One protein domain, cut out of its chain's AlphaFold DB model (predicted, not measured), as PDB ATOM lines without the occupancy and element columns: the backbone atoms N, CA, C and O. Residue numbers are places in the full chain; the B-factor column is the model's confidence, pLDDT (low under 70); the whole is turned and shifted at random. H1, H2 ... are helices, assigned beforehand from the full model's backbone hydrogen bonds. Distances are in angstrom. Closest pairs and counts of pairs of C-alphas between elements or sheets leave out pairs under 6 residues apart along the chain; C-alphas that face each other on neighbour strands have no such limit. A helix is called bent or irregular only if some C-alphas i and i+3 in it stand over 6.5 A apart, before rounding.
ATOM      1  N   ALA A  22      41.883 -61.477  30.921       89.75
ATOM      2  CA  ALA A  22      41.108 -60.289  31.262       89.75
ATOM      3  C   ALA A  22      42.019 -59.115  31.670       89.75
ATOM      4  O   ALA A  22      41.827 -58.003  31.180       89.75
ATOM      5  N   GLU A  23      43.052 -59.360  32.481       92.31
ATOM      6  CA  GLU A  23      44.040 -58.342  32.881       92.31
ATOM      7  C   GLU A  23      44.791 -57.754  31.678       92.31
ATOM      8  O   GLU A  23      44.922 -56.535  31.551       92.31
ATOM      9  N   ARG A  24      45.234 -58.607  30.747       94.88
ATOM     10  CA  ARG A  24      45.904 -58.162  29.514       94.88
ATOM     11  C   ARG A  24      45.000 -57.271  28.668       94.88
ATOM     12  O   ARG A  24      45.448 -56.242  28.165       94.88
ATOM     13  N   LYS A  25      43.724 -57.646  28.520       95.81
ATOM     14  CA  LYS A  25      42.732 -56.849  27.781       95.81
ATOM     15  C   LYS A  25      42.447 -55.511  28.464       95.81
ATOM     16  O   LYS A  25      42.327 -54.511  27.764       95.81
ATOM     17  N   LEU A  26      42.395 -55.475  29.799       95.81
ATOM     18  CA  LEU A  26      42.258 -54.223  30.554       95.81
ATOM     19  C   LEU A  26      43.418 -53.269  30.269       95.81
ATOM     20  O   LEU A  26      43.200 -52.082  30.045       95.81
ATOM     21  N   ILE A  27      44.649 -53.774  30.220       97.25
ATOM     22  CA  ILE A  27      45.809 -52.917  29.960       97.25
ATOM     23  C   ILE A  27      45.887 -52.492  28.494       97.25
ATOM     24  O   ILE A  27      46.245 -51.346  28.224       97.25
ATOM     25  N   LEU A  28      45.490 -53.354  27.553       97.88
ATOM     26  CA  LEU A  28      45.314 -52.938  26.163       97.88
ATOM     27  C   LEU A  28      44.320 -51.776  26.060       97.88
ATOM     28  O   LEU A  28      44.663 -50.763  25.458       97.88
ATOM     29  N   HIS A  29      43.158 -51.871  26.714       97.12
ATOM     30  CA  HIS A  29      42.196 -50.765  26.770       97.12
ATOM     31  C   HIS A  29      42.826 -49.494  27.349       97.12
ATOM     32  O   HIS A  29      42.705 -48.424  26.761       97.12
ATOM     33  N   CYS A  30      43.560 -49.596  28.461       96.75
ATOM     34  CA  CYS A  30      44.241 -48.442  29.056       96.75
ATOM     35  C   CYS A  30      45.230 -47.790  28.081       96.75
ATOM     36  O   CYS A  30      45.281 -46.565  27.968       96.75
ATOM     37  N   ALA A  31      46.000 -48.598  27.351       96.88
ATOM     38  CA  ALA A  31      46.941 -48.106  26.355       96.88
ATOM     39  C   ALA A  31      46.230 -47.482  25.140       96.88
ATOM     40  O   ALA A  31      46.705 -46.475  24.617       96.88
ATOM     41  N   GLU A  32      45.087 -48.027  24.715       96.81
ATOM     42  CA  GLU A  32      44.256 -47.476  23.636       96.81
ATOM     43  C   GLU A  32      43.637 -46.134  24.026       96.81
ATOM     44  O   GLU A  32      43.757 -45.169  23.267       96.81
ATOM     45  N   VAL A  33      43.049 -46.042  25.223       94.75
ATOM     46  CA  VAL A  33      42.506 -44.789  25.763       94.75
ATOM     47  C   VAL A  33      43.616 -43.751  25.893       94.75
ATOM     48  O   VAL A  33      43.446 -42.630  25.425       94.75
ATOM     49  N   ASN A  34      44.779 -44.116  26.441       93.12
ATOM     50  CA  ASN A  34      45.919 -43.205  26.559       93.12
ATOM     51  C   ASN A  34      46.440 -42.738  25.187       93.12
ATOM     52  O   ASN A  34      46.659 -41.549  24.983       93.12
ATOM     53  N   ALA A  35      46.587 -43.638  24.210       92.69
ATOM     54  CA  ALA A  35      47.016 -43.269  22.860       92.69
ATOM     55  C   ALA A  35      45.989 -42.385  22.135       92.69
ATOM     56  O   ALA A  35      46.371 -41.448  21.433       92.69
ATOM     57  N   GLY A  36      44.690 -42.650  22.311       89.19
ATOM     58  CA  GLY A  36      43.618 -41.797  21.800       89.19
ATOM     59  C   GLY A  36      43.615 -40.420  22.462       89.19
ATOM     60  O   GLY A  36      43.530 -39.403  21.774       89.19
ATOM     61  N   TYR A  37      43.788 -40.387  23.781       86.19
ATOM     62  CA  TYR A  37      43.833 -39.174  24.588       86.19
ATOM     63  C   TYR A  37      45.008 -38.267  24.229       86.19
ATOM     64  O   TYR A  37      44.814 -37.082  23.975       86.19
ATOM     65  N   MET A  38      46.218 -38.819  24.112       84.25
ATOM     66  CA  MET A  38      47.425 -38.039  23.807       84.25
ATOM     67  C   MET A  38      47.415 -37.427  22.394       84.25
ATOM     68  O   MET A  38      48.231 -36.557  22.088       84.25
ATOM     69  N   ARG A  39      46.483 -37.833  21.518       75.44
ATOM     70  CA  ARG A  39      46.238 -37.186  20.214       75.44
ATOM     71  C   ARG A  39      45.383 -35.924  20.320       75.44
ATOM     72  O   ARG A  39      45.355 -35.139  19.372       75.44
ATOM     73  N   LEU A  40      44.679 -35.728  21.433       71.50
ATOM     74  CA  LEU A  40      43.856 -34.548  21.655       71.50
ATOM     75  C   LEU A  40      44.745 -33.325  21.939       71.50
ATOM     76  O   LEU A  40      45.818 -33.451  22.526       71.50
ATOM     77  N   PRO A  41      44.310 -32.112  21.559       60.50
ATOM     78  CA  PRO A  41      45.088 -30.882  21.722       60.50
ATOM     79  C   PRO A  41      45.166 -30.379  23.177       60.50
ATOM     80  O   PRO A  41      45.418 -29.193  23.407       60.50
ATOM     81  N   ALA A  42      44.927 -31.240  24.165       58.03
ATOM     82  CA  ALA A  42      44.943 -30.861  25.565       58.03
ATOM     83  C   ALA A  42      46.323 -30.323  25.952       58.03
ATOM     84  O   ALA A  42      47.347 -30.951  25.700       58.03
ATOM     85  N   GLY A  43      46.361 -29.109  26.503       55.34
ATOM     86  CA  GLY A  43      47.623 -28.514  26.930       55.34
ATOM     87  C   GLY A  43      48.537 -27.993  25.816       55.34
ATOM     88  O   GLY A  43      49.674 -27.631  26.109       55.34
ATOM     89  N   ASN A  44      48.069 -27.850  24.564       55.69
ATOM     90  CA  ASN A  44      48.844 -27.230  23.466       55.69
ATOM     91  C   ASN A  44      49.235 -25.749  23.698       55.69
ATOM     92  O   ASN A  44      49.777 -25.099  22.800       55.69
ATOM     93  N   GLY A  45      49.007 -25.211  24.900       60.94
ATOM     94  CA  GLY A  45      49.495 -23.918  25.369       60.94
ATOM     95  C   GLY A  45      51.017 -23.882  25.522       60.94
ATOM     96  O   GLY A  45      51.525 -23.765  26.625       60.94
ATOM     97  N   GLY A  46      51.756 -23.985  24.415       69.56
ATOM     98  CA  GLY A  46      53.194 -23.695  24.373       69.56
ATOM     99  C   GLY A  46      54.146 -24.865  24.652       69.56
ATOM    100  O   GLY A  46      55.362 -24.660  24.582       69.56
ATOM    101  N   PHE A  47      53.653 -26.094  24.870       84.25
ATOM    102  CA  PHE A  47      54.484 -27.271  25.204       84.25
ATOM    103  C   PHE A  47      54.538 -28.391  24.126       84.25
ATOM    104  O   PHE A  47      54.402 -29.575  24.445       84.25
ATOM    105  N   PRO A  48      54.781 -28.091  22.831       85.62
ATOM    106  CA  PRO A  48      54.678 -29.082  21.752       85.62
ATOM    107  C   PRO A  48      55.727 -30.207  21.793       85.62
ATOM    108  O   PRO A  48      55.523 -31.255  21.187       85.62
ATOM    109  N   ALA A  49      56.875 -30.016  22.448       85.12
ATOM    110  CA  ALA A  49      57.864 -31.082  22.606       85.12
ATOM    111  C   ALA A  49      57.432 -32.098  23.671       85.12
ATOM    112  O   ALA A  49      57.649 -33.289  23.470       85.12
ATOM    113  N   VAL A  50      56.781 -31.644  24.748       84.44
ATOM    114  CA  VAL A  50      56.168 -32.524  25.758       84.44
ATOM    115  C   VAL A  50      55.027 -33.322  25.141       84.44
ATOM    116  O   VAL A  50      55.004 -34.540  25.279       84.44
ATOM    117  N   ALA A  51      54.148 -32.664  24.381       84.56
ATOM    118  CA  ALA A  51      53.056 -33.340  23.682       84.56
ATOM    119  C   ALA A  51      53.573 -34.451  22.748       84.56
ATOM    120  O   ALA A  51      53.121 -35.588  22.831       84.56
ATOM    121  N   ARG A  52      54.590 -34.163  21.919       86.69
ATOM    122  CA  ARG A  52      55.207 -35.176  21.042       86.69
ATOM    123  C   ARG A  52      55.877 -36.316  21.802       86.69
ATOM    124  O   ARG A  52      55.846 -37.448  21.329       86.69
ATOM    125  N   LEU A  53      56.514 -36.023  22.939       86.31
ATOM    126  CA  LEU A  53      57.095 -37.058  23.790       86.31
ATOM    127  C   LEU A  53      55.990 -37.996  24.283       86.31
ATOM    128  O   LEU A  53      56.062 -39.188  24.015       86.31
ATOM    129  N   TYR A  54      54.942 -37.470  24.920       86.69
ATOM    130  CA  TYR A  54      53.854 -38.299  25.443       86.69
ATOM    131  C   TYR A  54      53.091 -39.063  24.359       86.69
ATOM    132  O   TYR A  54      52.759 -40.224  24.578       86.69
ATOM    133  N   GLN A  55      52.883 -38.470  23.179       89.56
ATOM    134  CA  GLN A  55      52.314 -39.172  22.023       89.56
ATOM    135  C   GLN A  55      53.149 -40.393  21.639       89.56
ATOM    136  O   GLN A  55      52.614 -41.494  21.543       89.56
ATOM    137  N   ARG A  56      54.467 -40.218  21.499       90.38
ATOM    138  CA  ARG A  56      55.382 -41.317  21.175       90.38
ATOM    139  C   ARG A  56      55.365 -42.408  22.249       90.38
ATOM    140  O   ARG A  56      55.254 -43.583  21.915       90.38
ATOM    141  N   LEU A  57      55.404 -42.033  23.532       91.12
ATOM    142  CA  LEU A  57      55.336 -42.997  24.639       91.12
ATOM    143  C   LEU A  57      54.010 -43.762  24.665       91.12
ATOM    144  O   LEU A  57      54.004 -44.960  24.947       91.12
ATOM    145  N   ALA A  58      52.893 -43.096  24.369       93.69
ATOM    146  CA  ALA A  58      51.583 -43.732  24.306       93.69
ATOM    147  C   ALA A  58      51.479 -44.715  23.130       93.69
ATOM    148  O   ALA A  58      50.938 -45.809  23.290       93.69
ATOM    149  N   GLU A  59      52.044 -44.368  21.972       95.25
ATOM    150  CA  GLU A  59      52.095 -45.249  20.801       95.25
ATOM    151  C   GLU A  59      52.965 -46.490  21.047       95.25
ATOM    152  O   GLU A  59      52.511 -47.609  20.800       95.25
ATOM    153  N   GLU A  60      54.170 -46.327  21.600       95.19
ATOM    154  CA  GLU A  60      55.031 -47.461  21.962       95.19
ATOM    155  C   GLU A  60      54.391 -48.340  23.051       95.19
ATOM    156  O   GLU A  60      54.408 -49.570  22.954       95.19
ATOM    157  N   SER A  61      53.736 -47.724  24.044       96.38
ATOM    158  CA  SER A  61      52.978 -48.445  25.074       96.38
ATOM    159  C   SER A  61      51.865 -49.303  24.473       96.38
ATOM    160  O   SER A  61      51.702 -50.458  24.863       96.38
ATOM    161  N   LEU A  62      51.120 -48.764  23.502       97.81
ATOM    162  CA  LEU A  62      50.061 -49.490  22.800       97.81
ATOM    163  C   LEU A  62      50.614 -50.674  21.999       97.81
ATOM    164  O   LEU A  62      50.032 -51.760  22.024       97.81
ATOM    165  N   VAL A  63      51.749 -50.498  21.318       97.81
ATOM    166  CA  VAL A  63      52.423 -51.595  20.606       97.81
ATOM    167  C   VAL A  63      52.794 -52.723  21.573       97.81
ATOM    168  O   VAL A  63      52.515 -53.891  21.286       97.81
ATOM    169  N   CYS A  64      53.352 -52.398  22.740       97.38
ATOM    170  CA  CYS A  64      53.691 -53.411  23.737       97.38
ATOM    171  C   CYS A  64      52.470 -54.033  24.421       97.38
ATOM    172  O   CYS A  64      52.487 -55.229  24.697       97.38
ATOM    173  N   ALA A  65      51.385 -53.288  24.635       97.75
ATOM    174  CA  ALA A  65      50.156 -53.846  25.197       97.75
ATOM    175  C   ALA A  65      49.499 -54.857  24.238       97.75
ATOM    176  O   ALA A  65      49.044 -55.917  24.670       97.75
ATOM    177  N   ARG A  66      49.529 -54.589  22.924       98.25
ATOM    178  CA  ARG A  66      49.089 -55.551  21.896       98.25
ATOM    179  C   ARG A  66      49.939 -56.818  21.906       98.25
ATOM    180  O   ARG A  66      49.396 -57.919  21.936       98.25
ATOM    181  N   ALA A  67      51.265 -56.668  21.956       96.75
ATOM    182  CA  ALA A  67      52.170 -57.808  22.077       96.75
ATOM    183  C   ALA A  67      51.905 -58.619  23.357       96.75
ATOM    184  O   ALA A  67      51.963 -59.848  23.324       96.75
ATOM    185  N   TRP A  68      51.548 -57.956  24.461       95.75
ATOM    186  CA  TRP A  68      51.240 -58.627  25.719       95.75
ATOM    187  C   TRP A  68      49.969 -59.472  25.658       95.75
ATOM    188  O   TRP A  68      49.986 -60.620  26.108       95.75
ATOM    189  N   VAL A  69      48.891 -58.944  25.069       96.56
ATOM    190  CA  VAL A  69      47.649 -59.699  24.817       96.56
ATOM    191  C   VAL A  69      47.928 -60.936  23.964       96.56
ATOM    192  O   VAL A  69      47.401 -62.009  24.237       96.56
ATOM    193  N   GLU A  70      48.811 -60.809  22.976       95.56
ATOM    194  CA  GLU A  70      49.236 -61.905  22.099       95.56
ATOM    195  C   GLU A  70      50.313 -62.816  22.715       95.56
ATOM    196  O   GLU A  70      50.839 -63.702  22.043       95.56
ATOM    197  N   THR A  71      50.665 -62.625  23.990       92.88
ATOM    198  CA  THR A  71      51.696 -63.398  24.712       92.88
ATOM    199  C   THR A  71      53.084 -63.375  24.067       92.88
ATOM    200  O   THR A  71      53.905 -64.267  24.280       92.88
ATOM    201  N   ARG A  72      53.372 -62.332  23.288       93.94
ATOM    202  CA  ARG A  72      54.668 -62.101  22.643       93.94
ATOM    203  C   ARG A  72      55.540 -61.204  23.520       93.94
ATOM    204  O   ARG A  72      54.997 -60.457  24.327       93.94
ATOM    205  N   PRO A  73      56.877 -61.231  23.390       92.12
ATOM    206  CA  PRO A  73      57.719 -60.223  24.031       92.12
ATOM    207  C   PRO A  73      57.387 -58.822  23.503       92.12
ATOM    208  O   PRO A  73      57.039 -58.660  22.331       92.12
ATOM    209  N   CYS A  74      57.515 -57.813  24.365       92.81
ATOM    210  CA  CYS A  74      57.347 -56.415  23.972       92.81
ATOM    211  C   CYS A  74      58.442 -56.067  22.952       92.81
ATOM    212  O   CYS A  74      59.614 -56.385  23.189       92.81
ATOM    213  N   PRO A  75      58.089 -55.469  21.799       92.62
ATOM    214  CA  PRO A  75      59.080 -54.989  20.845       92.62
ATOM    215  C   PRO A  75      60.068 -53.998  21.488       92.62
ATOM    216  O   PRO A  75      59.776 -53.430  22.546       92.62
ATOM    217  N   PRO A  76      61.236 -53.763  20.860       90.56
ATOM    218  CA  PRO A  76      62.156 -52.727  21.314       90.56
ATOM    219  C   PRO A  76      61.442 -51.379  21.471       90.56
ATOM    220  O   PRO A  76      60.745 -50.942  20.557       90.56
ATOM    221  N   HIS A  77      61.630 -50.743  22.624       89.62
ATOM    222  CA  HIS A  77      60.999 -49.481  23.004       89.62
ATOM    223  C   HIS A  77      61.977 -48.609  23.798       89.62
ATOM    224  O   HIS A  77      63.038 -49.065  24.237       89.62
ATOM    225  N   GLU A  78      61.638 -47.336  23.967       87.50
ATOM    226  CA  GLU A  78      62.433 -46.389  24.742       87.50
ATOM    227  C   GLU A  78      62.328 -46.655  26.251       87.50
ATOM    228  O   GLU A  78      61.242 -46.890  26.769       87.50
ATOM    229  N   ALA A  79      63.418 -46.466  27.006       84.25
ATOM    230  CA  ALA A  79      63.405 -46.579  28.474       84.25
ATOM    231  C   ALA A  79      62.399 -45.625  29.164       84.25
ATOM    232  O   ALA A  79      62.038 -45.805  30.329       84.25
ATOM    233  N   ALA A  80      61.938 -44.597  28.450       86.69
ATOM    234  CA  ALA A  80      60.859 -43.722  28.884       86.69
ATOM    235  C   ALA A  80      59.493 -44.427  28.970       86.69
ATOM    236  O   ALA A  80      58.673 -44.031  29.797       86.69
ATOM    237  N   VAL A  81      59.251 -45.480  28.183       91.25
ATOM    238  CA  VAL A  81      58.038 -46.308  28.281       91.25
ATOM    239  C   VAL A  81      58.057 -47.113  29.579       91.25
ATOM    240  O   VAL A  81      57.065 -47.100  30.306       91.25
ATOM    241  N   ASP A  82      59.195 -47.710  29.958       89.00
ATOM    242  CA  ASP A  82      59.342 -48.287  31.299       89.00
ATOM    243  C   ASP A  82      59.060 -47.221  32.368       89.00
ATOM    244  O   ASP A  82      58.293 -47.446  33.307       89.00
ATOM    245  N   GLY A  83      59.686 -46.044  32.229       88.31
ATOM    246  CA  GLY A  83      59.538 -44.923  33.159       88.31
ATOM    247  C   GLY A  83      58.080 -44.518  33.350       88.31
ATOM    248  O   GLY A  83      57.646 -44.323  34.486       88.31
ATOM    249  N   PHE A  84      57.330 -44.453  32.253       91.81
ATOM    250  CA  PHE A  84      55.907 -44.144  32.217       91.81
ATOM    251  C   PHE A  84      55.096 -45.140  33.054       91.81
ATOM    252  O   PHE A  84      54.427 -44.726  33.999       91.81
ATOM    253  N   TRP A  85      55.198 -46.446  32.783       93.44
ATOM    254  CA  TRP A  85      54.366 -47.460  33.451       93.44
ATOM    255  C   TRP A  85      54.744 -47.689  34.915       93.44
ATOM    256  O   TRP A  85      53.871 -47.854  35.767       93.44
ATOM    257  N   TRP A  86      56.032 -47.605  35.251       91.69
ATOM    258  CA  TRP A  86      56.460 -47.569  36.652       91.69
ATOM    259  C   TRP A  86      56.005 -46.288  37.364       91.69
ATOM    260  O   TRP A  86      55.707 -46.321  38.559       91.69
ATOM    261  N   GLY A  87      55.913 -45.173  36.639       91.75
ATOM    262  CA  GLY A  87      55.284 -43.945  37.111       91.75
ATOM    263  C   GLY A  87      53.792 -44.132  37.385       91.75
ATOM    264  O   GLY A  87      53.332 -43.723  38.448       91.75
ATOM    265  N   VAL A  88      53.052 -44.786  36.480       93.81
ATOM    266  CA  VAL A  88      51.611 -45.068  36.644       93.81
ATOM    267  C   VAL A  88      51.344 -45.837  37.935       93.81
ATOM    268  O   VAL A  88      50.411 -45.497  38.647       93.81
ATOM    269  N   LEU A  89      52.187 -46.804  38.302       92.75
ATOM    270  CA  LEU A  89      52.052 -47.517  39.579       92.75
ATOM    271  C   LEU A  89      52.199 -46.607  40.799       92.75
ATOM    272  O   LEU A  89      51.418 -46.702  41.743       92.75
ATOM    273  N   ALA A  90      53.191 -45.716  40.778       91.50
ATOM    274  CA  ALA A  90      53.403 -44.763  41.863       91.50
ATOM    275  C   ALA A  90      52.244 -43.764  41.970       91.50
ATOM    276  O   ALA A  90      51.841 -43.392  43.070       91.50
ATOM    277  N   TRP A  91      51.717 -43.337  40.820       94.81
ATOM    278  CA  TRP A  91      50.539 -42.482  40.736       94.81
ATOM    279  C   TRP A  91      49.300 -43.213  41.250       94.81
ATOM    280  O   TRP A  91      48.577 -42.655  42.061       94.81
ATOM    281  N   ALA A  92      49.099 -44.476  40.870       94.06
ATOM    282  CA  ALA A  92      47.942 -45.275  41.258       94.06
ATOM    283  C   ALA A  92      47.871 -45.501  42.772       94.06
ATOM    284  O   ALA A  92      46.792 -45.403  43.355       94.06
ATOM    285  N   ASP A  93      49.011 -45.777  43.408       90.75
ATOM    286  CA  ASP A  93      49.110 -45.892  44.866       90.75
ATOM    287  C   ASP A  93      48.717 -44.572  45.546       90.75
ATOM    288  O   ASP A  93      47.819 -44.527  46.390       90.75
ATOM    289  N   ALA A  94      49.319 -43.463  45.105       93.19
ATOM    290  CA  ALA A  94      49.036 -42.144  45.654       93.19
ATOM    291  C   ALA A  94      47.576 -41.712  45.437       93.19
ATOM    292  O   ALA A  94      46.943 -41.202  46.361       93.19
ATOM    293  N   PHE A  95      47.035 -41.955  44.243       94.00
ATOM    294  CA  PHE A  95      45.669 -41.630  43.845       94.00
ATOM    295  C   PHE A  95      44.642 -42.410  44.668       94.00
ATOM    296  O   PHE A  95      43.743 -41.808  45.253       94.00
ATOM    297  N   GLY A  96      44.812 -43.731  44.795       93.56
ATOM    298  CA  GLY A  96      43.906 -44.569  45.584       93.56
ATOM    299  C   GLY A  96      43.822 -44.123  47.045       93.56
ATOM    300  O   GLY A  96      42.727 -44.034  47.605       93.56
ATOM    301  N   VAL A  97      44.962 -43.751  47.641       92.38
ATOM    302  CA  VAL A  97      45.011 -43.197  49.003       92.38
ATOM    303  C   VAL A  97      44.359 -41.813  49.072       92.38
ATOM    304  O   VAL A  97      43.565 -41.561  49.977       92.38
ATOM    305  N   SER A  98      44.653 -40.924  48.120       91.62
ATOM    306  CA  SER A  98      44.071 -39.576  48.050       91.62
ATOM    307  C   SER A  98      42.542 -39.589  47.957       91.62
ATOM    308  O   SER A  98      41.885 -38.758  48.585       91.62
ATOM    309  N   LEU A  99      41.974 -40.542  47.215       92.12
ATOM    310  CA  LEU A  99      40.528 -40.698  47.043       92.12
ATOM    311  C   LEU A  99      39.872 -41.569  48.123       92.12
ATOM    312  O   LEU A  99      38.647 -41.682  48.144       92.12
ATOM    313  N   GLN A 100      40.659 -42.167  49.023       92.25
ATOM    314  CA  GLN A 100      40.176 -43.107  50.040       92.25
ATOM    315  C   GLN A 100      39.400 -44.283  49.418       92.25
ATOM    316  O   GLN A 100      38.344 -44.686  49.918       92.25
ATOM    317  N   LEU A 101      39.914 -44.809  48.303       94.12
ATOM    318  CA  LEU A 101      39.348 -45.989  47.650       94.12
ATOM    319  C   LEU A 101      39.532 -47.223  48.535       94.12
ATOM    320  O   LEU A 101      40.441 -47.271  49.369       94.12
ATOM    321  N   ASP A 102      38.681 -48.234  48.349       95.56
ATOM    322  CA  ASP A 102      38.902 -49.518  49.008       95.56
ATOM    323  C   ASP A 102      40.239 -50.104  48.518       95.56
ATOM    324  O   ASP A 102      40.399 -50.354  47.320       95.56
ATOM    325  N   PRO A 103      41.228 -50.309  49.406       92.56
ATOM    326  CA  PRO A 103      42.563 -50.689  48.976       92.56
ATOM    327  C   PRO A 103      42.603 -52.111  48.419       92.56
ATOM    328  O   PRO A 103      43.489 -52.413  47.625       92.56
ATOM    329  N   HIS A 104      41.691 -53.003  48.812       93.81
ATOM    330  CA  HIS A 104      41.677 -54.358  48.274       93.81
ATOM    331  C   HIS A 104      41.142 -54.356  46.840       93.81
ATOM    332  O   HIS A 104      41.789 -54.893  45.942       93.81
ATOM    333  N   ASP A 105      40.013 -53.688  46.631       96.12
ATOM    334  CA  ASP A 105      39.348 -53.534  45.339       96.12
ATOM    335  C   ASP A 105      40.233 -52.771  44.338       96.12
ATOM    336  O   ASP A 105      40.498 -53.247  43.231       96.12
ATOM    337  N   TRP A 106      40.798 -51.633  44.762       95.56
ATOM    338  CA  TRP A 106      41.701 -50.821  43.943       95.56
ATOM    339  C   TRP A 106      42.970 -51.576  43.549       95.56
ATOM    340  O   TRP A 106      43.350 -51.591  42.374       95.56
ATOM    341  N   ASN A 107      43.625 -52.246  44.505       92.94
ATOM    342  CA  ASN A 107      44.842 -52.990  44.197       92.94
ATOM    343  C   ASN A 107      44.563 -54.166  43.264       92.94
ATOM    344  O   ASN A 107      45.313 -54.383  42.313       92.94
ATOM    345  N   ARG A 108      43.474 -54.900  43.518       93.12
ATOM    346  CA  ARG A 108      43.088 -56.060  42.720       93.12
ATOM    347  C   ARG A 108      42.808 -55.693  41.273       93.12
ATOM    348  O   ARG A 108      43.291 -56.379  40.377       93.12
ATOM    349  N   HIS A 109      42.021 -54.647  41.054       94.25
ATOM    350  CA  HIS A 109      41.493 -54.357  39.727       94.25
ATOM    351  C   HIS A 109      42.317 -53.336  38.957       94.25
ATOM    352  O   HIS A 109      42.379 -53.441  37.738       94.25
ATOM    353  N   PHE A 110      42.993 -52.401  39.629       94.94
ATOM    354  CA  PHE A 110      43.797 -51.382  38.960       94.94
ATOM    355  C   PHE A 110      45.299 -51.625  39.127       94.94
ATOM    356  O   PHE A 110      46.002 -51.791  38.134       94.94
ATOM    357  N   VAL A 111      45.821 -51.696  40.353       93.19
ATOM    358  CA  VAL A 111      47.283 -51.693  40.572       93.19
ATOM    359  C   VAL A 111      47.961 -52.971  40.067       93.19
ATOM    360  O   VAL A 111      48.971 -52.884  39.364       93.19
ATOM    361  N   TYR A 112      47.434 -54.158  40.379       91.44
ATOM    362  CA  TYR A 112      48.088 -55.418  40.003       91.44
ATOM    363  C   TYR A 112      48.182 -55.652  38.489       91.44
ATOM    364  O   TYR A 112      49.278 -56.007  38.044       91.44
ATOM    365  N   PRO A 113      47.143 -55.391  37.673       93.81
ATOM    366  CA  PRO A 113      47.279 -55.482  36.220       93.81
ATOM    367  C   PRO A 113      48.375 -54.555  35.671       93.81
ATOM    368  O   PRO A 113      49.209 -54.978  34.870       93.81
ATOM    369  N   HIS A 114      48.451 -53.313  36.163       94.50
ATOM    370  CA  HIS A 114      49.501 -52.368  35.764       94.50
ATOM    371  C   HIS A 114      50.893 -52.843  36.199       94.50
ATOM    372  O   HIS A 114      51.873 -52.648  35.479       94.50
ATOM    373  N   TYR A 115      50.986 -53.507  37.353       92.12
ATOM    374  CA  TYR A 115      52.238 -54.062  37.853       92.12
ATOM    375  C   TYR A 115      52.714 -55.216  36.978       92.12
ATOM    376  O   TYR A 115      53.876 -55.229  36.567       92.12
ATOM    377  N   GLY A 116      51.805 -56.126  36.617       92.00
ATOM    378  CA  GLY A 116      52.080 -57.198  35.666       92.00
ATOM    379  C   GLY A 116      52.602 -56.659  34.334       92.00
ATOM    380  O   GLY A 116      53.583 -57.187  33.804       92.00
ATOM    381  N   PHE A 117      52.030 -55.556  33.835       95.12
ATOM    382  CA  PHE A 117      52.515 -54.944  32.599       95.12
ATOM    383  C   PHE A 117      53.900 -54.328  32.742       95.12
ATOM    384  O   PHE A 117      54.785 -54.591  31.932       95.12
ATOM    385  N   ALA A 118      54.117 -53.532  33.791       91.75
ATOM    386  CA  ALA A 118      55.399 -52.880  34.037       91.75
ATOM    387  C   ALA A 118      56.535 -53.900  34.239       91.75
ATOM    388  O   ALA A 118      57.687 -53.637  33.888       91.75
ATOM    389  N   GLN A 119      56.220 -55.080  34.786       88.88
ATOM    390  CA  GLN A 119      57.144 -56.210  34.838       88.88
ATOM    391  C   GLN A 119      57.384 -56.837  33.462       88.88
ATOM    392  O   GLN A 119      58.526 -57.156  33.146       88.88
ATOM    393  N   TYR A 120      56.335 -57.000  32.653       91.19
ATOM    394  CA  TYR A 120      56.421 -57.544  31.298       91.19
ATOM    395  C   TYR A 120      57.272 -56.681  30.351       91.19
ATOM    396  O   TYR A 120      58.041 -57.228  29.562       91.19
ATOM    397  N   LEU A 121      57.173 -55.350  30.446       88.75
ATOM    398  CA  LEU A 121      57.971 -54.421  29.634       88.75
ATOM    399  C   LEU A 121      59.475 -54.599  29.864       88.75
ATOM    400  O   LEU A 121      60.268 -54.487  28.929       88.75
ATOM    401  N   LYS A 122      59.875 -54.950  31.093       70.75
ATOM    402  CA  LYS A 122      61.284 -55.116  31.432       70.75
ATOM    403  C   LYS A 122      61.914 -56.316  30.726       70.75
ATOM    404  O   LYS A 122      62.000 -57.414  31.272       70.75
ATOM    405  N   VAL A 123      62.586 -56.022  29.619       53.62
ATOM    406  CA  VAL A 123      63.863 -56.650  29.262       53.62
ATOM    407  C   VAL A 123      64.967 -55.636  29.561       53.62
ATOM    408  O   VAL A 123      65.529 -55.021  28.663       53.62
ATOM    409  N   LEU A 124      65.285 -55.405  30.842       48.59
ATOM    410  CA  LEU A 124      66.490 -54.629  31.153       48.59
ATOM    411  C   LEU A 124      67.716 -55.417  30.651       48.59
ATOM    412  O   LEU A 124      67.883 -56.575  31.053       48.59
ATOM    413  N   PRO A 125      68.642 -54.810  29.884       40.91
ATOM    414  CA  PRO A 125      70.020 -55.270  29.904       40.91
ATOM    415  C   PRO A 125      70.469 -55.217  31.368       40.91
ATOM    416  O   PRO A 125      70.177 -54.247  32.074       40.91
ATOM    417  N   LYS A 126      71.113 -56.287  31.847       34.59
ATOM    418  CA  LYS A 126      71.599 -56.410  33.230       34.59
ATOM    419  C   LYS A 126      72.156 -55.073  33.748       34.59
ATOM    420  O   LYS A 126      72.905 -54.421  33.019       34.59
ATOM    421  N   PRO A 127      71.875 -54.690  35.006       38.97
ATOM    422  CA  PRO A 127      72.507 -53.520  35.593       38.97
ATOM    423  C   PRO A 127      74.018 -53.773  35.643       38.97
ATOM    424  O   PRO A 127      74.486 -54.642  36.377       38.97
ATOM    425  N   TYR A 140      57.791 -43.859  44.303       81.69
ATOM    426  CA  TYR A 140      56.803 -43.393  45.277       81.69
ATOM    427  C   TYR A 140      56.411 -41.948  44.995       81.69
ATOM    428  O   TYR A 140      57.278 -41.081  44.833       81.69
ATOM    429  N   ILE A 141      55.106 -41.696  44.987       89.38
ATOM    430  CA  ILE A 141      54.507 -40.367  44.985       89.38
ATOM    431  C   ILE A 141      53.785 -40.220  46.320       89.38
ATOM    432  O   ILE A 141      53.015 -41.087  46.720       89.38
ATOM    433  N   LYS A 142      54.048 -39.127  47.042       87.94
ATOM    434  CA  LYS A 142      53.332 -38.864  48.291       87.94
ATOM    435  C   LYS A 142      51.865 -38.537  47.962       87.94
ATOM    436  O   LYS A 142      51.669 -37.621  47.157       87.94
ATOM    437  N   PRO A 143      50.880 -39.202  48.601       88.88
ATOM    438  CA  PRO A 143      49.470 -38.866  48.451       88.88
ATOM    439  C   PRO A 143      49.202 -37.397  48.772       88.88
ATOM    440  O   PRO A 143      49.860 -36.795  49.630       88.88
ATOM    441  N   VAL A 144      48.220 -36.830  48.085       88.56
ATOM    442  CA  VAL A 144      47.798 -35.438  48.245       88.56
ATOM    443  C   VAL A 144      46.453 -35.417  48.958       88.56
ATOM    444  O   VAL A 144      45.507 -36.071  48.526       88.56
ATOM    445  N   ALA A 145      46.375 -34.687  50.066       83.25
ATOM    446  CA  ALA A 145      45.115 -34.390  50.738       83.25
ATOM    447  C   ALA A 145      44.664 -32.986  50.329       83.25
ATOM    448  O   ALA A 145      45.504 -32.097  50.206       83.25
ATOM    449  N   GLY A 146      43.360 -32.772  50.150       80.25
ATOM    450  CA  GLY A 146      42.822 -31.446  49.846       80.25
ATOM    451  C   GLY A 146      41.756 -31.455  48.758       80.25
ATOM    452  O   GLY A 146      41.011 -32.425  48.601       80.25
ATOM    453  N   HIS A 147      41.653 -30.339  48.037       86.81
ATOM    454  CA  HIS A 147      40.651 -30.156  46.994       86.81
ATOM    455  C   HIS A 147      40.927 -31.087  45.792       86.81
ATOM    456  O   HIS A 147      42.074 -31.152  45.347       86.81
ATOM    457  N   PRO A 148      39.915 -31.760  45.200       87.56
ATOM    458  CA  PRO A 148      40.108 -32.721  44.103       87.56
ATOM    459  C   PRO A 148      40.965 -32.213  42.937       87.56
ATOM    460  O   PRO A 148      41.827 -32.931  42.441       87.56
ATOM    461  N   ARG A 149      40.774 -30.950  42.536       87.69
ATOM    462  CA  ARG A 149      41.532 -30.318  41.441       87.69
ATOM    463  C   ARG A 149      43.021 -30.174  41.738       87.69
ATOM    464  O   ARG A 149      43.844 -30.426  40.867       87.69
ATOM    465  N   GLU A 150      43.348 -29.755  42.956       86.94
ATOM    466  CA  GLU A 150      44.737 -29.619  43.399       86.94
ATOM    467  C   GLU A 150      45.379 -30.995  43.528       86.94
ATOM    468  O   GLU A 150      46.506 -31.183  43.085       86.94
ATOM    469  N   ALA A 151      44.634 -31.966  44.066       88.88
ATOM    470  CA  ALA A 151      45.096 -33.340  44.167       88.88
ATOM    471  C   ALA A 151      45.433 -33.929  42.789       88.88
ATOM    472  O   ALA A 151      46.522 -34.468  42.637       88.88
ATOM    473  N   MET A 152      44.558 -33.785  41.785       91.00
ATOM    474  CA  MET A 152      44.826 -34.294  40.433       91.00
ATOM    475  C   MET A 152      46.071 -33.644  39.817       91.00
ATOM    476  O   MET A 152      47.018 -34.340  39.464       91.00
ATOM    477  N   LEU A 153      46.119 -32.310  39.768       89.44
ATOM    478  CA  LEU A 153      47.230 -31.597  39.128       89.44
ATOM    479  C   LEU A 153      48.576 -31.819  39.841       89.44
ATOM    480  O   LEU A 153      49.602 -31.962  39.175       89.44
ATOM    481  N   ASP A 154      48.598 -31.888  41.179       90.31
ATOM    482  CA  ASP A 154      49.824 -32.186  41.935       90.31
ATOM    483  C   ASP A 154      50.270 -33.642  41.725       90.31
ATOM    484  O   ASP A 154      51.464 -33.908  41.567       90.31
ATOM    485  N   LEU A 155      49.334 -34.596  41.655       91.62
ATOM    486  CA  LEU A 155      49.656 -35.983  41.315       91.62
ATOM    487  C   LEU A 155      50.240 -36.096  39.900       91.62
ATOM    488  O   LEU A 155      51.259 -36.771  39.732       91.62
ATOM    489  N   ASP A 156      49.686 -35.388  38.917       88.56
ATOM    490  CA  ASP A 156      50.172 -35.400  37.532       88.56
ATOM    491  C   ASP A 156      51.541 -34.726  37.384       88.56
ATOM    492  O   ASP A 156      52.429 -35.236  36.688       88.56
ATOM    493  N   ALA A 157      51.777 -33.622  38.099       87.75
ATOM    494  CA  ALA A 157      53.084 -32.972  38.149       87.75
ATOM    495  C   ALA A 157      54.144 -33.886  38.792       87.75
ATOM    496  O   ALA A 157      55.259 -34.037  38.275       87.75
ATOM    497  N   ARG A 158      53.803 -34.555  39.901       91.31
ATOM    498  CA  ARG A 158      54.702 -35.502  40.583       91.31
ATOM    499  C   ARG A 158      54.977 -36.737  39.743       91.31
ATOM    500  O   ARG A 158      56.124 -37.188  39.699       91.31
ATOM    501  N   TRP A 159      53.961 -37.250  39.061       91.38
ATOM    502  CA  TRP A 159      54.096 -38.343  38.110       91.38
ATOM    503  C   TRP A 159      55.022 -37.960  36.959       91.38
ATOM    504  O   TRP A 159      56.005 -38.660  36.716       91.38
ATOM    505  N   THR A 160      54.817 -36.797  36.342       87.50
ATOM    506  CA  THR A 160      55.690 -36.269  35.281       87.50
ATOM    507  C   THR A 160      57.146 -36.184  35.746       87.50
ATOM    508  O   THR A 160      58.056 -36.700  35.089       87.50
ATOM    509  N   SER A 161      57.382 -35.604  36.929       86.31
ATOM    510  CA  SER A 161      58.718 -35.522  37.535       86.31
ATOM    511  C   SER A 161      59.346 -36.903  37.754       86.31
ATOM    512  O   SER A 161      60.549 -37.094  37.548       86.31
ATOM    513  N   LEU A 162      58.545 -37.881  38.175       87.44
ATOM    514  CA  LEU A 162      59.003 -39.237  38.425       87.44
ATOM    515  C   LEU A 162      59.375 -39.966  37.131       87.44
ATOM    516  O   LEU A 162      60.457 -40.550  37.071       87.44
ATOM    517  N   VAL A 163      58.536 -39.885  36.095       86.31
ATOM    518  CA  VAL A 163      58.805 -40.481  34.778       86.31
ATOM    519  C   VAL A 163      60.126 -39.957  34.223       86.31
ATOM    520  O   VAL A 163      60.975 -40.751  33.817       86.31
ATOM    521  N   ILE A 164      60.369 -38.644  34.303       82.06
ATOM    522  CA  ILE A 164      61.641 -38.024  33.902       82.06
ATOM    523  C   ILE A 164      62.829 -38.638  34.661       82.06
ATOM    524  O   ILE A 164      63.834 -39.012  34.052       82.06
ATOM    525  N   LYS A 165      62.726 -38.778  35.989       82.31
ATOM    526  CA  LYS A 165      63.801 -39.345  36.824       82.31
ATOM    527  C   LYS A 165      64.077 -40.813  36.497       82.31
ATOM    528  O   LYS A 165      65.241 -41.213  36.447       82.31
ATOM    529  N   LEU A 166      63.031 -41.614  36.291       82.38
ATOM    530  CA  LEU A 166      63.157 -43.033  35.943       82.38
ATOM    531  C   LEU A 166      63.794 -43.208  34.562       82.38
ATOM    532  O   LEU A 166      64.759 -43.956  34.419       82.38
ATOM    533  N   THR A 167      63.331 -42.425  33.594       79.38
ATOM    534  CA  THR A 167      63.866 -42.373  32.231       79.38
ATOM    535  C   THR A 167      65.361 -42.036  32.228       79.38
ATOM    536  O   THR A 167      66.177 -42.752  31.645       79.38
ATOM    537  N   ALA A 168      65.758 -40.991  32.963       78.19
ATOM    538  CA  ALA A 168      67.162 -40.617  33.115       78.19
ATOM    539  C   ALA A 168      67.996 -41.744  33.750       78.19
ATOM    540  O   ALA A 168      69.108 -42.025  33.305       78.19
ATOM    541  N   ARG A 169      67.457 -42.433  34.764       78.69
ATOM    542  CA  ARG A 169      68.141 -43.544  35.443       78.69
ATOM    543  C   ARG A 169      68.369 -44.755  34.532       78.69
ATOM    544  O   ARG A 169      69.350 -45.467  34.733       78.69
ATOM    545  N   TRP A 170      67.472 -45.011  33.584       76.25
ATOM    546  CA  TRP A 170      67.512 -46.207  32.737       76.25
ATOM    547  C   TRP A 170      68.112 -45.971  31.351       76.25
ATOM    548  O   TRP A 170      68.459 -46.935  30.677       76.25
ATOM    549  N   GLY A 171      68.334 -44.715  30.953       70.38
ATOM    550  CA  GLY A 171      68.938 -44.437  29.657       70.38
ATOM    551  C   GLY A 171      69.236 -42.972  29.365       70.38
ATOM    552  O   GLY A 171      68.944 -42.540  28.258       70.38
ATOM    553  N   LEU A 172      69.839 -42.208  30.291       69.69
ATOM    554  CA  LEU A 172      70.114 -40.766  30.114       69.69
ATOM    555  C   LEU A 172      70.673 -40.388  28.727       69.69
ATOM    556  O   LEU A 172      70.200 -39.432  28.117       69.69
ATOM    557  N   LEU A 173      71.643 -41.153  28.210       67.44
ATOM    558  CA  LEU A 173      72.262 -40.893  26.902       67.44
ATOM    559  C   LEU A 173      71.297 -41.104  25.722       67.44
ATOM    560  O   LEU A 173      71.385 -40.385  24.730       67.44
ATOM    561  N   HIS A 174      70.339 -42.027  25.841       66.94
ATOM    562  CA  HIS A 174      69.311 -42.280  24.824       66.94
ATOM    563  C   HIS A 174      68.240 -41.174  24.777       66.94
ATOM    564  O   HIS A 174      67.522 -41.056  23.784       66.94
ATOM    565  N   HIS A 175      68.176 -40.328  25.812       71.81
ATOM    566  CA  HIS A 175      67.172 -39.272  25.972       71.81
ATOM    567  C   HIS A 175      67.709 -37.851  25.766       71.81
ATOM    568  O   HIS A 175      66.985 -36.878  25.972       71.81
ATOM    569  N   LEU A 176      68.944 -37.692  25.271       75.38
ATOM    570  CA  LEU A 176      69.459 -36.375  24.869       75.38
ATOM    571  C   LEU A 176      68.603 -35.721  23.765       75.38
ATOM    572  O   LEU A 176      68.493 -34.498  23.703       75.38
ATOM    573  N   LYS A 177      67.923 -36.527  22.938       79.12
ATOM    574  CA  LYS A 177      66.946 -36.052  21.941       79.12
ATOM    575  C   LYS A 177      65.706 -35.387  22.561       79.12
ATOM    576  O   LYS A 177      65.045 -34.594  21.895       79.12
ATOM    577  N   ASP A 178      65.423 -35.661  23.835       81.31
ATOM    578  CA  ASP A 178      64.231 -35.197  24.548       81.31
ATOM    579  C   ASP A 178      64.506 -33.990  25.464       81.31
ATOM    580  O   ASP A 178      63.614 -33.546  26.186       81.31
ATOM    581  N   LEU A 179      65.702 -33.385  25.420       82.94
ATOM    582  CA  LEU A 179      66.063 -32.241  26.278       82.94
ATOM    583  C   LEU A 179      65.080 -31.064  26.175       82.94
ATOM    584  O   LEU A 179      64.774 -30.408  27.171       82.94
ATOM    585  N   ARG A 180      64.534 -30.810  24.980       84.69
ATOM    586  CA  ARG A 180      63.511 -29.771  24.790       84.69
ATOM    587  C   ARG A 180      62.198 -30.125  25.491       84.69
ATOM    588  O   ARG A 180      61.566 -29.238  26.057       84.69
ATOM    589  N   ALA A 181      61.794 -31.394  25.446       84.44
ATOM    590  CA  ALA A 181      60.613 -31.873  26.156       84.44
ATOM    591  C   ALA A 181      60.831 -31.791  27.671       84.44
ATOM    592  O   ALA A 181      59.946 -31.332  28.376       84.44
ATOM    593  N   LEU A 182      62.032 -32.109  28.160       82.94
ATOM    594  CA  LEU A 182      62.396 -31.943  29.566       82.94
ATOM    595  C   LEU A 182      62.271 -30.483  30.034       82.94
ATOM    596  O   LEU A 182      61.634 -30.215  31.050       82.94
ATOM    597  N   GLY A 183      62.835 -29.532  29.282       83.69
ATOM    598  CA  GLY A 183      62.717 -28.108  29.613       83.69
ATOM    599  C   GLY A 183      61.263 -27.627  29.615       83.69
ATOM    600  O   GLY A 183      60.838 -26.903  30.512       83.69
ATOM    601  N   GLN A 184      60.471 -28.088  28.646       88.12
ATOM    602  CA  GLN A 184      59.044 -27.787  28.581       88.12
ATOM    603  C   GLN A 184      58.235 -28.459  29.696       88.12
ATOM    604  O   GLN A 184      57.309 -27.837  30.196       88.12
ATOM    605  N   ALA A 185      58.596 -29.666  30.134       84.56
ATOM    606  CA  ALA A 185      57.933 -30.342  31.247       84.56
ATOM    607  C   ALA A 185      58.131 -29.572  32.559       84.56
ATOM    608  O   ALA A 185      57.208 -29.482  33.361       84.56
ATOM    609  N   ILE A 186      59.303 -28.954  32.754       84.19
ATOM    610  CA  ILE A 186      59.539 -28.052  33.889       84.19
ATOM    611  C   ILE A 186      58.605 -26.845  33.823       84.19
ATOM    612  O   ILE A 186      57.960 -26.542  34.820       84.19
ATOM    613  N   GLY A 187      58.497 -26.192  32.663       84.88
ATOM    614  CA  GLY A 187      57.551 -25.088  32.469       84.88
ATOM    615  C   GLY A 187      56.099 -25.509  32.716       84.88
ATOM    616  O   GLY A 187      55.379 -24.825  33.431       84.88
ATOM    617  N   LEU A 188      55.701 -26.675  32.201       84.00
ATOM    618  CA  LEU A 188      54.362 -27.224  32.388       84.00
ATOM    619  C   LEU A 188      54.047 -27.466  33.870       84.00
ATOM    620  O   LEU A 188      52.958 -27.119  34.306       84.00
ATOM    621  N   MET A 189      54.989 -27.984  34.665       83.56
ATOM    622  CA  MET A 189      54.774 -28.186  36.107       83.56
ATOM    623  C   MET A 189      54.412 -26.887  36.850       83.56
ATOM    624  O   MET A 189      53.671 -26.950  37.826       83.56
ATOM    625  N   TRP A 190      54.886 -25.720  36.398       83.38
ATOM    626  CA  TRP A 190      54.487 -24.421  36.964       83.38
ATOM    627  C   TRP A 190      53.092 -23.976  36.515       83.38
ATOM    628  O   TRP A 190      52.401 -23.271  37.246       83.38
ATOM    629  N   GLU A 191      52.680 -24.397  35.321       85.69
ATOM    630  CA  GLU A 191      51.376 -24.087  34.737       85.69
ATOM    631  C   GLU A 191      50.265 -25.041  35.201       85.69
ATOM    632  O   GLU A 191      49.090 -24.700  35.064       85.69
ATOM    633  N   LEU A 192      50.586 -26.209  35.770       83.12
ATOM    634  CA  LEU A 192      49.624 -27.171  36.334       83.12
ATOM    635  C   LEU A 192      49.066 -26.688  37.685       83.12
ATOM    636  O   LEU A 192      49.214 -27.330  38.722       83.12
ATOM    637  N   HIS A 193      48.393 -25.541  37.666       83.75
ATOM    638  CA  HIS A 193      47.693 -24.974  38.811       83.75
ATOM    639  C   HIS A 193      46.220 -24.709  38.450       83.75
ATOM    640  O   HIS A 193      45.952 -24.201  37.359       83.75
ATOM    641  N   PRO A 194      45.237 -24.983  39.335       80.69
ATOM    642  CA  PRO A 194      43.811 -24.883  38.986       80.69
ATOM    643  C   PRO A 194      43.355 -23.498  38.493       80.69
ATOM    644  O   PRO A 194      42.327 -23.374  37.825       80.69
ATOM    645  N   SER A 195      44.089 -22.439  38.845       84.44
ATOM    646  CA  SER A 195      43.769 -21.066  38.445       84.44
ATOM    647  C   SER A 195      44.263 -20.685  37.045       84.44
ATOM    648  O   SER A 195      43.737 -19.722  36.481       84.44
ATOM    649  N   THR A 196      45.226 -21.406  36.463       85.31
ATOM    650  CA  THR A 196      45.796 -21.060  35.151       85.31
ATOM    651  C   THR A 196      44.901 -21.574  34.012       85.31
ATOM    652  O   THR A 196      44.168 -22.558  34.174       85.31
ATOM    653  N   PRO A 197      44.936 -20.947  32.821       86.25
ATOM    654  CA  PRO A 197      44.237 -21.468  31.645       86.25
ATOM    655  C   PRO A 197      44.700 -22.876  31.247       86.25
ATOM    656  O   PRO A 197      43.879 -23.699  30.844       86.25
ATOM    657  N   VAL A 198      46.000 -23.159  31.391       84.62
ATOM    658  CA  VAL A 198      46.590 -24.470  31.091       84.62
ATOM    659  C   VAL A 198      46.069 -25.521  32.068       84.62
ATOM    660  O   VAL A 198      45.515 -26.520  31.619       84.62
ATOM    661  N   GLY A 199      46.132 -25.275  33.380       84.62
ATOM    662  CA  GLY A 199      45.636 -26.206  34.396       84.62
ATOM    663  C   GLY A 199      44.147 -26.524  34.238       84.62
ATOM    664  O   GLY A 199      43.749 -27.681  34.333       84.62
ATOM    665  N   LYS A 200      43.315 -25.533  33.890       86.19
ATOM    666  CA  LYS A 200      41.890 -25.759  33.573       86.19
ATOM    667  C   LYS A 200      41.683 -26.632  32.334       86.19
ATOM    668  O   LYS A 200      40.778 -27.467  32.321       86.19
ATOM    669  N   ALA A 201      42.488 -26.429  31.290       85.00
ATOM    670  CA  ALA A 201      42.419 -27.230  30.072       85.00
ATOM    671  C   ALA A 201      42.845 -28.684  30.323       85.00
ATOM    672  O   ALA A 201      42.169 -29.588  29.833       85.00
ATOM    673  N   TYR A 202      43.899 -28.894  31.119       85.56
ATOM    674  CA  TYR A 202      44.326 -30.220  31.574       85.56
ATOM    675  C   TYR A 202      43.218 -30.904  32.373       85.56
ATOM    676  O   TYR A 202      42.715 -31.917  31.914       85.56
ATOM    677  N   LEU A 203      42.695 -30.275  33.432       88.25
ATOM    678  CA  LEU A 203      41.620 -30.858  34.247       88.25
ATOM    679  C   LEU A 203      40.409 -31.313  33.422       88.25
ATOM    680  O   LEU A 203      39.914 -32.420  33.611       88.25
ATOM    681  N   ARG A 204      39.922 -30.475  32.494       87.25
ATOM    682  CA  ARG A 204      38.785 -30.839  31.627       87.25
ATOM    683  C   ARG A 204      39.095 -32.071  30.779       87.25
ATOM    684  O   ARG A 204      38.218 -32.903  30.559       87.25
ATOM    685  N   SER A 205      40.315 -32.136  30.272       86.12
ATOM    686  CA  SER A 205      40.790 -33.237  29.457       86.12
ATOM    687  C   SER A 205      40.948 -34.510  30.298       86.12
ATOM    688  O   SER A 205      40.419 -35.558  29.929       86.12
ATOM    689  N   ASP A 206      41.546 -34.399  31.482       88.44
ATOM    690  CA  ASP A 206      41.776 -35.508  32.405       88.44
ATOM    691  C   ASP A 206      40.459 -36.123  32.884       88.44
ATOM    692  O   ASP A 206      40.338 -37.340  32.966       88.44
ATOM    693  N   ILE A 207      39.418 -35.315  33.112       90.56
ATOM    694  CA  ILE A 207      38.081 -35.831  33.436       90.56
ATOM    695  C   ILE A 207      37.560 -36.766  32.335       90.56
ATOM    696  O   ILE A 207      37.077 -37.859  32.633       90.56
ATOM    697  N   GLN A 208      37.649 -36.355  31.065       89.62
ATOM    698  CA  GLN A 208      37.201 -37.185  29.941       89.62
ATOM    699  C   GLN A 208      38.046 -38.456  29.829       89.62
ATOM    700  O   GLN A 208      37.500 -39.544  29.648       89.62
ATOM    701  N   PHE A 209      39.362 -38.323  29.999       91.75
ATOM    702  CA  PHE A 209      40.291 -39.446  30.016       91.75
ATOM    703  C   PHE A 209      39.945 -40.467  31.097       91.75
ATOM    704  O   PHE A 209      39.760 -41.639  30.782       91.75
ATOM    705  N   PHE A 210      39.812 -40.041  32.354       93.75
ATOM    706  CA  PHE A 210      39.575 -40.948  33.473       93.75
ATOM    707  C   PHE A 210      38.200 -41.616  33.412       93.75
ATOM    708  O   PHE A 210      38.090 -42.789  33.766       93.75
ATOM    709  N   ARG A 211      37.168 -40.928  32.896       93.50
ATOM    710  CA  ARG A 211      35.852 -41.543  32.646       93.50
ATOM    711  C   ARG A 211      35.951 -42.721  31.672       93.50
ATOM    712  O   ARG A 211      35.405 -43.787  31.945       93.50
ATOM    713  N   GLU A 212      36.667 -42.557  30.561       94.19
ATOM    714  CA  GLU A 212      36.858 -43.641  29.588       94.19
ATOM    715  C   GLU A 212      37.844 -44.709  30.081       94.19
ATOM    716  O   GLU A 212      37.657 -45.902  29.823       94.19
ATOM    717  N   LEU A 213      38.874 -44.303  30.829       95.62
ATOM    718  CA  LEU A 213      39.869 -45.209  31.392       95.62
ATOM    719  C   LEU A 213      39.230 -46.182  32.383       95.62
ATOM    720  O   LEU A 213      39.477 -47.378  32.281       95.62
ATOM    721  N   PHE A 214      38.418 -45.693  33.327       95.56
ATOM    722  CA  PHE A 214      37.894 -46.517  34.421       95.56
ATOM    723  C   PHE A 214      36.690 -47.388  34.039       95.56
ATOM    724  O   PHE A 214      36.397 -48.360  34.729       95.56
ATOM    725  N   LYS A 215      36.038 -47.109  32.908       93.62
ATOM    726  CA  LYS A 215      34.818 -47.793  32.457       93.62
ATOM    727  C   LYS A 215      34.857 -49.334  32.432       93.62
ATOM    728  O   LYS A 215      33.853 -49.930  32.816       93.62
ATOM    729  N   PRO A 216      35.921 -50.019  31.964       94.62
ATOM    730  CA  PRO A 216      35.923 -51.481  31.889       94.62
ATOM    731  C   PRO A 216      36.361 -52.158  33.193       94.62
ATOM    732  O   PRO A 216      36.363 -53.388  33.258       94.62
ATOM    733  N   PHE A 217      36.788 -51.397  34.205       95.12
ATOM    734  CA  PHE A 217      37.295 -51.980  35.439       95.12
ATOM    735  C   PHE A 217      36.139 -52.537  36.276       95.12
ATOM    736  O   PHE A 217      35.172 -51.821  36.544       95.12
ATOM    737  N   PRO A 218      36.225 -53.798  36.731       94.88
ATOM    738  CA  PRO A 218      35.162 -54.439  37.498       94.88
ATOM    739  C   PRO A 218      35.252 -54.058  38.983       94.88
ATOM    740  O   PRO A 218      35.341 -54.924  39.848       94.88
ATOM    741  N   PHE A 219      35.287 -52.758  39.269       96.69
ATOM    742  CA  PHE A 219      35.302 -52.244  40.632       96.69
ATOM    743  C   PHE A 219      33.994 -52.560  41.360       96.69
ATOM    744  O   PHE A 219      32.921 -52.652  40.756       96.69
ATOM    745  N   SER A 220      34.073 -52.670  42.683       97.38
ATOM    746  CA  SER A 220      32.883 -52.674  43.528       97.38
ATOM    747  C   SER A 220      32.080 -51.382  43.351       97.38
ATOM    748  O   SER A 220      32.632 -50.316  43.066       97.38
ATOM    749  N   GLU A 221      30.770 -51.453  43.597       96.81
ATOM    750  CA  GLU A 221      29.878 -50.287  43.524       96.81
ATOM    751  C   GLU A 221      30.398 -49.114  44.370       96.81
ATOM    752  O   GLU A 221      30.405 -47.972  43.919       96.81
ATOM    753  N   ARG A 222      30.922 -49.407  45.567       95.94
ATOM    754  CA  ARG A 222      31.500 -48.407  46.469       95.94
ATOM    755  C   ARG A 222      32.696 -47.680  45.847       95.94
ATOM    756  O   ARG A 222      32.794 -46.461  45.976       95.94
ATOM    757  N   THR A 223      33.618 -48.407  45.219       96.44
ATOM    758  CA  THR A 223      34.795 -47.803  44.577       96.44
ATOM    759  C   THR A 223      34.384 -46.991  43.354       96.44
ATOM    760  O   THR A 223      34.835 -45.855  43.215       96.44
ATOM    761  N   SER A 224      33.478 -47.514  42.522       96.44
ATOM    762  CA  SER A 224      32.939 -46.791  41.363       96.44
ATOM    763  C   SER A 224      32.266 -45.481  41.775       96.44
ATOM    764  O   SER A 224      32.618 -44.429  41.252       96.44
ATOM    765  N   GLN A 225      31.399 -45.509  42.795       95.88
ATOM    766  CA  GLN A 225      30.759 -44.306  43.340       95.88
ATOM    767  C   GLN A 225      31.787 -43.274  43.818       95.88
ATOM    768  O   GLN A 225      31.646 -42.088  43.533       95.88
ATOM    769  N   ARG A 226      32.856 -43.700  44.505       95.31
ATOM    770  CA  ARG A 226      33.921 -42.788  44.957       95.31
ATOM    771  C   ARG A 226      34.690 -42.145  43.809       95.31
ATOM    772  O   ARG A 226      35.008 -40.958  43.889       95.31
ATOM    773  N   ILE A 227      34.988 -42.908  42.758       95.00
ATOM    774  CA  ILE A 227      35.632 -42.386  41.550       95.00
ATOM    775  C   ILE A 227      34.702 -41.375  40.863       95.00
ATOM    776  O   ILE A 227      35.133 -40.259  40.573       95.00
ATOM    777  N   ASP A 228      33.425 -41.710  40.682       94.12
ATOM    778  CA  ASP A 228      32.443 -40.836  40.031       94.12
ATOM    779  C   ASP A 228      32.195 -39.541  40.816       94.12
ATOM    780  O   ASP A 228      32.167 -38.450  40.235       94.12
ATOM    781  N   GLU A 229      32.075 -39.626  42.146       93.38
ATOM    782  CA  GLU A 229      31.994 -38.465  43.040       93.38
ATOM    783  C   GLU A 229      33.210 -37.553  42.862       93.38
ATOM    784  O   GLU A 229      33.077 -36.332  42.747       93.38
ATOM    785  N   PHE A 230      34.409 -38.137  42.829       92.75
ATOM    786  CA  PHE A 230      35.641 -37.387  42.650       92.75
ATOM    787  C   PHE A 230      35.690 -36.696  41.279       92.75
ATOM    788  O   PHE A 230      35.938 -35.490  41.223       92.75
ATOM    789  N   LEU A 231      35.385 -37.409  40.190       92.50
ATOM    790  CA  LEU A 231      35.373 -36.853  38.830       92.50
ATOM    791  C   LEU A 231      34.310 -35.753  38.666       92.50
ATOM    792  O   LEU A 231      34.591 -34.705  38.087       92.50
ATOM    793  N   THR A 232      33.127 -35.918  39.260       91.31
ATOM    794  CA  THR A 232      32.069 -34.890  39.268       91.31
ATOM    795  C   THR A 232      32.504 -33.629  40.028       91.31
ATOM    796  O   THR A 232      32.203 -32.497  39.635       91.31
ATOM    797  N   ARG A 233      33.268 -33.792  41.114       89.31
ATOM    798  CA  ARG A 233      33.839 -32.666  41.869       89.31
ATOM    799  C   ARG A 233      34.994 -31.972  41.150       89.31
ATOM    800  O   ARG A 233      35.313 -30.839  41.495       89.31
ATOM    801  N   LEU A 234      35.633 -32.615  40.171       86.75
ATOM    802  CA  LEU A 234      36.574 -31.923  39.290       86.75
ATOM    803  C   LEU A 234      35.833 -30.977  38.333       86.75
ATOM    804  O   LEU A 234      36.306 -29.862  38.100       86.75
ATOM    805  N   GLU A 235      34.670 -31.396  37.821       78.12
ATOM    806  CA  GLU A 235      33.854 -30.643  36.851       78.12
ATOM    807  C   GLU A 235      33.185 -29.406  37.446       78.12
ATOM    808  O   GLU A 235      33.047 -28.387  36.772       78.12
ATOM    809  N   THR A 236      32.772 -29.489  38.706       69.25
ATOM    810  CA  THR A 236      32.066 -28.414  39.407       69.25
ATOM    811  C   THR A 236      33.066 -27.494  40.121       69.25
ATOM    812  O   THR A 236      34.017 -27.993  40.720       69.25
TER     813      THR A 236
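AT A GLANCE: This is residues 22 to 127 and 140 to 236 of the 237 residues of an uncharacterized protein of marine sediment metagenome (UniProt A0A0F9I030). A long bent helix, H5, folds back on itself, and its first arm H5a lies side by side with H3, which has H4 on its other side; across this layer of helices runs a second one, the up-and-down row H7, H6, H1, H2. The arm H5b lies along the edge of the first layer, by the start of H2. The printed part has 203 residues with seven named helices, H1 to H7 in order along the chain, and no named strand; the class is all helix. It is compact, with a radius of gyration of the C-alphas of 16.3 A, and spans 44 by 39 by 28 A.

IN THESE COORDINATES: H5, residues 148 to 191, was assigned as one helix by its hydrogen bonds but is bent, with C-alphas 170 and 173 9.2 A apart. Its arms are H5a, residues 148 to 170, 32.6 A long, and H5b, residues 173 to 191, 27.9 A long and irregular, with C-alphas 177 and 180 7.7 A apart. H3 is residues 79 to 98, 28.4 A. H4, residues 103 to 121, is only just irregular: C-alphas 109 and 112 are 6.7 A apart. H1, residues 22 to 37, begins at C-alpha 22 (41.108, -60.289, 31.262). H2 is residues 48 to 69, 31.6 A; H6 is residues 197 to 214. H7, residues 221 to 235, ends at C-alpha 235 (33.854, -30.643, 36.851).

HOW THE PARTS SIT: The hubs are H2 and H5, touching four other helices each. Where two helices are said to touch or to form a hairpin, the two residues named with a distance are those whose C-alphas are the closest of the two helices. H5a touches H5b, opposite ways at 17 degrees, a shallow tilt, at Ala 157 and Met 189, 5.5 A. H5a touches H3, opposite ways at a shallow tilt of 31 degrees, at Thr 167 and Ala 80, 4.7 A. H3 and H4 form a helical hairpin at 7 degrees, with Trp 85 and Ala 118 5.5 A apart. H2 is about perpendicular to H3, at 90 degrees, touching it with residues 57 to 61 alone, at Leu 57 and Val 81, 5.6 A. H2 touches H5b at a steep tilt of 64 degrees, at Val 50 and Ala 181, 4.5 A. H1 and H2 form a hairpin at 23 degrees, at Ala 35 and Ala 58, 4.8 A. H1 touches H6 at 27 degrees, opposite ways, at Cys 30 and Leu 213, 5.9 A. H6 and H7 form a hairpin at 21 degrees, at Ile 207 and Leu 231, 6.1 A. H1 and H3 are apart. Every O i to N i+4 pair is within hydrogen-bond range in H1, H2, H3, H5a and H7; the counts are 13 of 15 in H4, 9 of 15 in H5b and 13 of 14 in H6.

THE WHOLE: The C-alphas farthest apart, of Lys 126 and Thr 236, are 48.8 A apart. Residues 128 to 139 are not printed, and C-alphas 127 and 140 are 21.0 A apart across the cut. Of the links printed whole, none is long. Mean pLDDT of the printed part is 87.2; it is under 70 at residues 41 to 46, 123 to 127, 172 to 174 and 236.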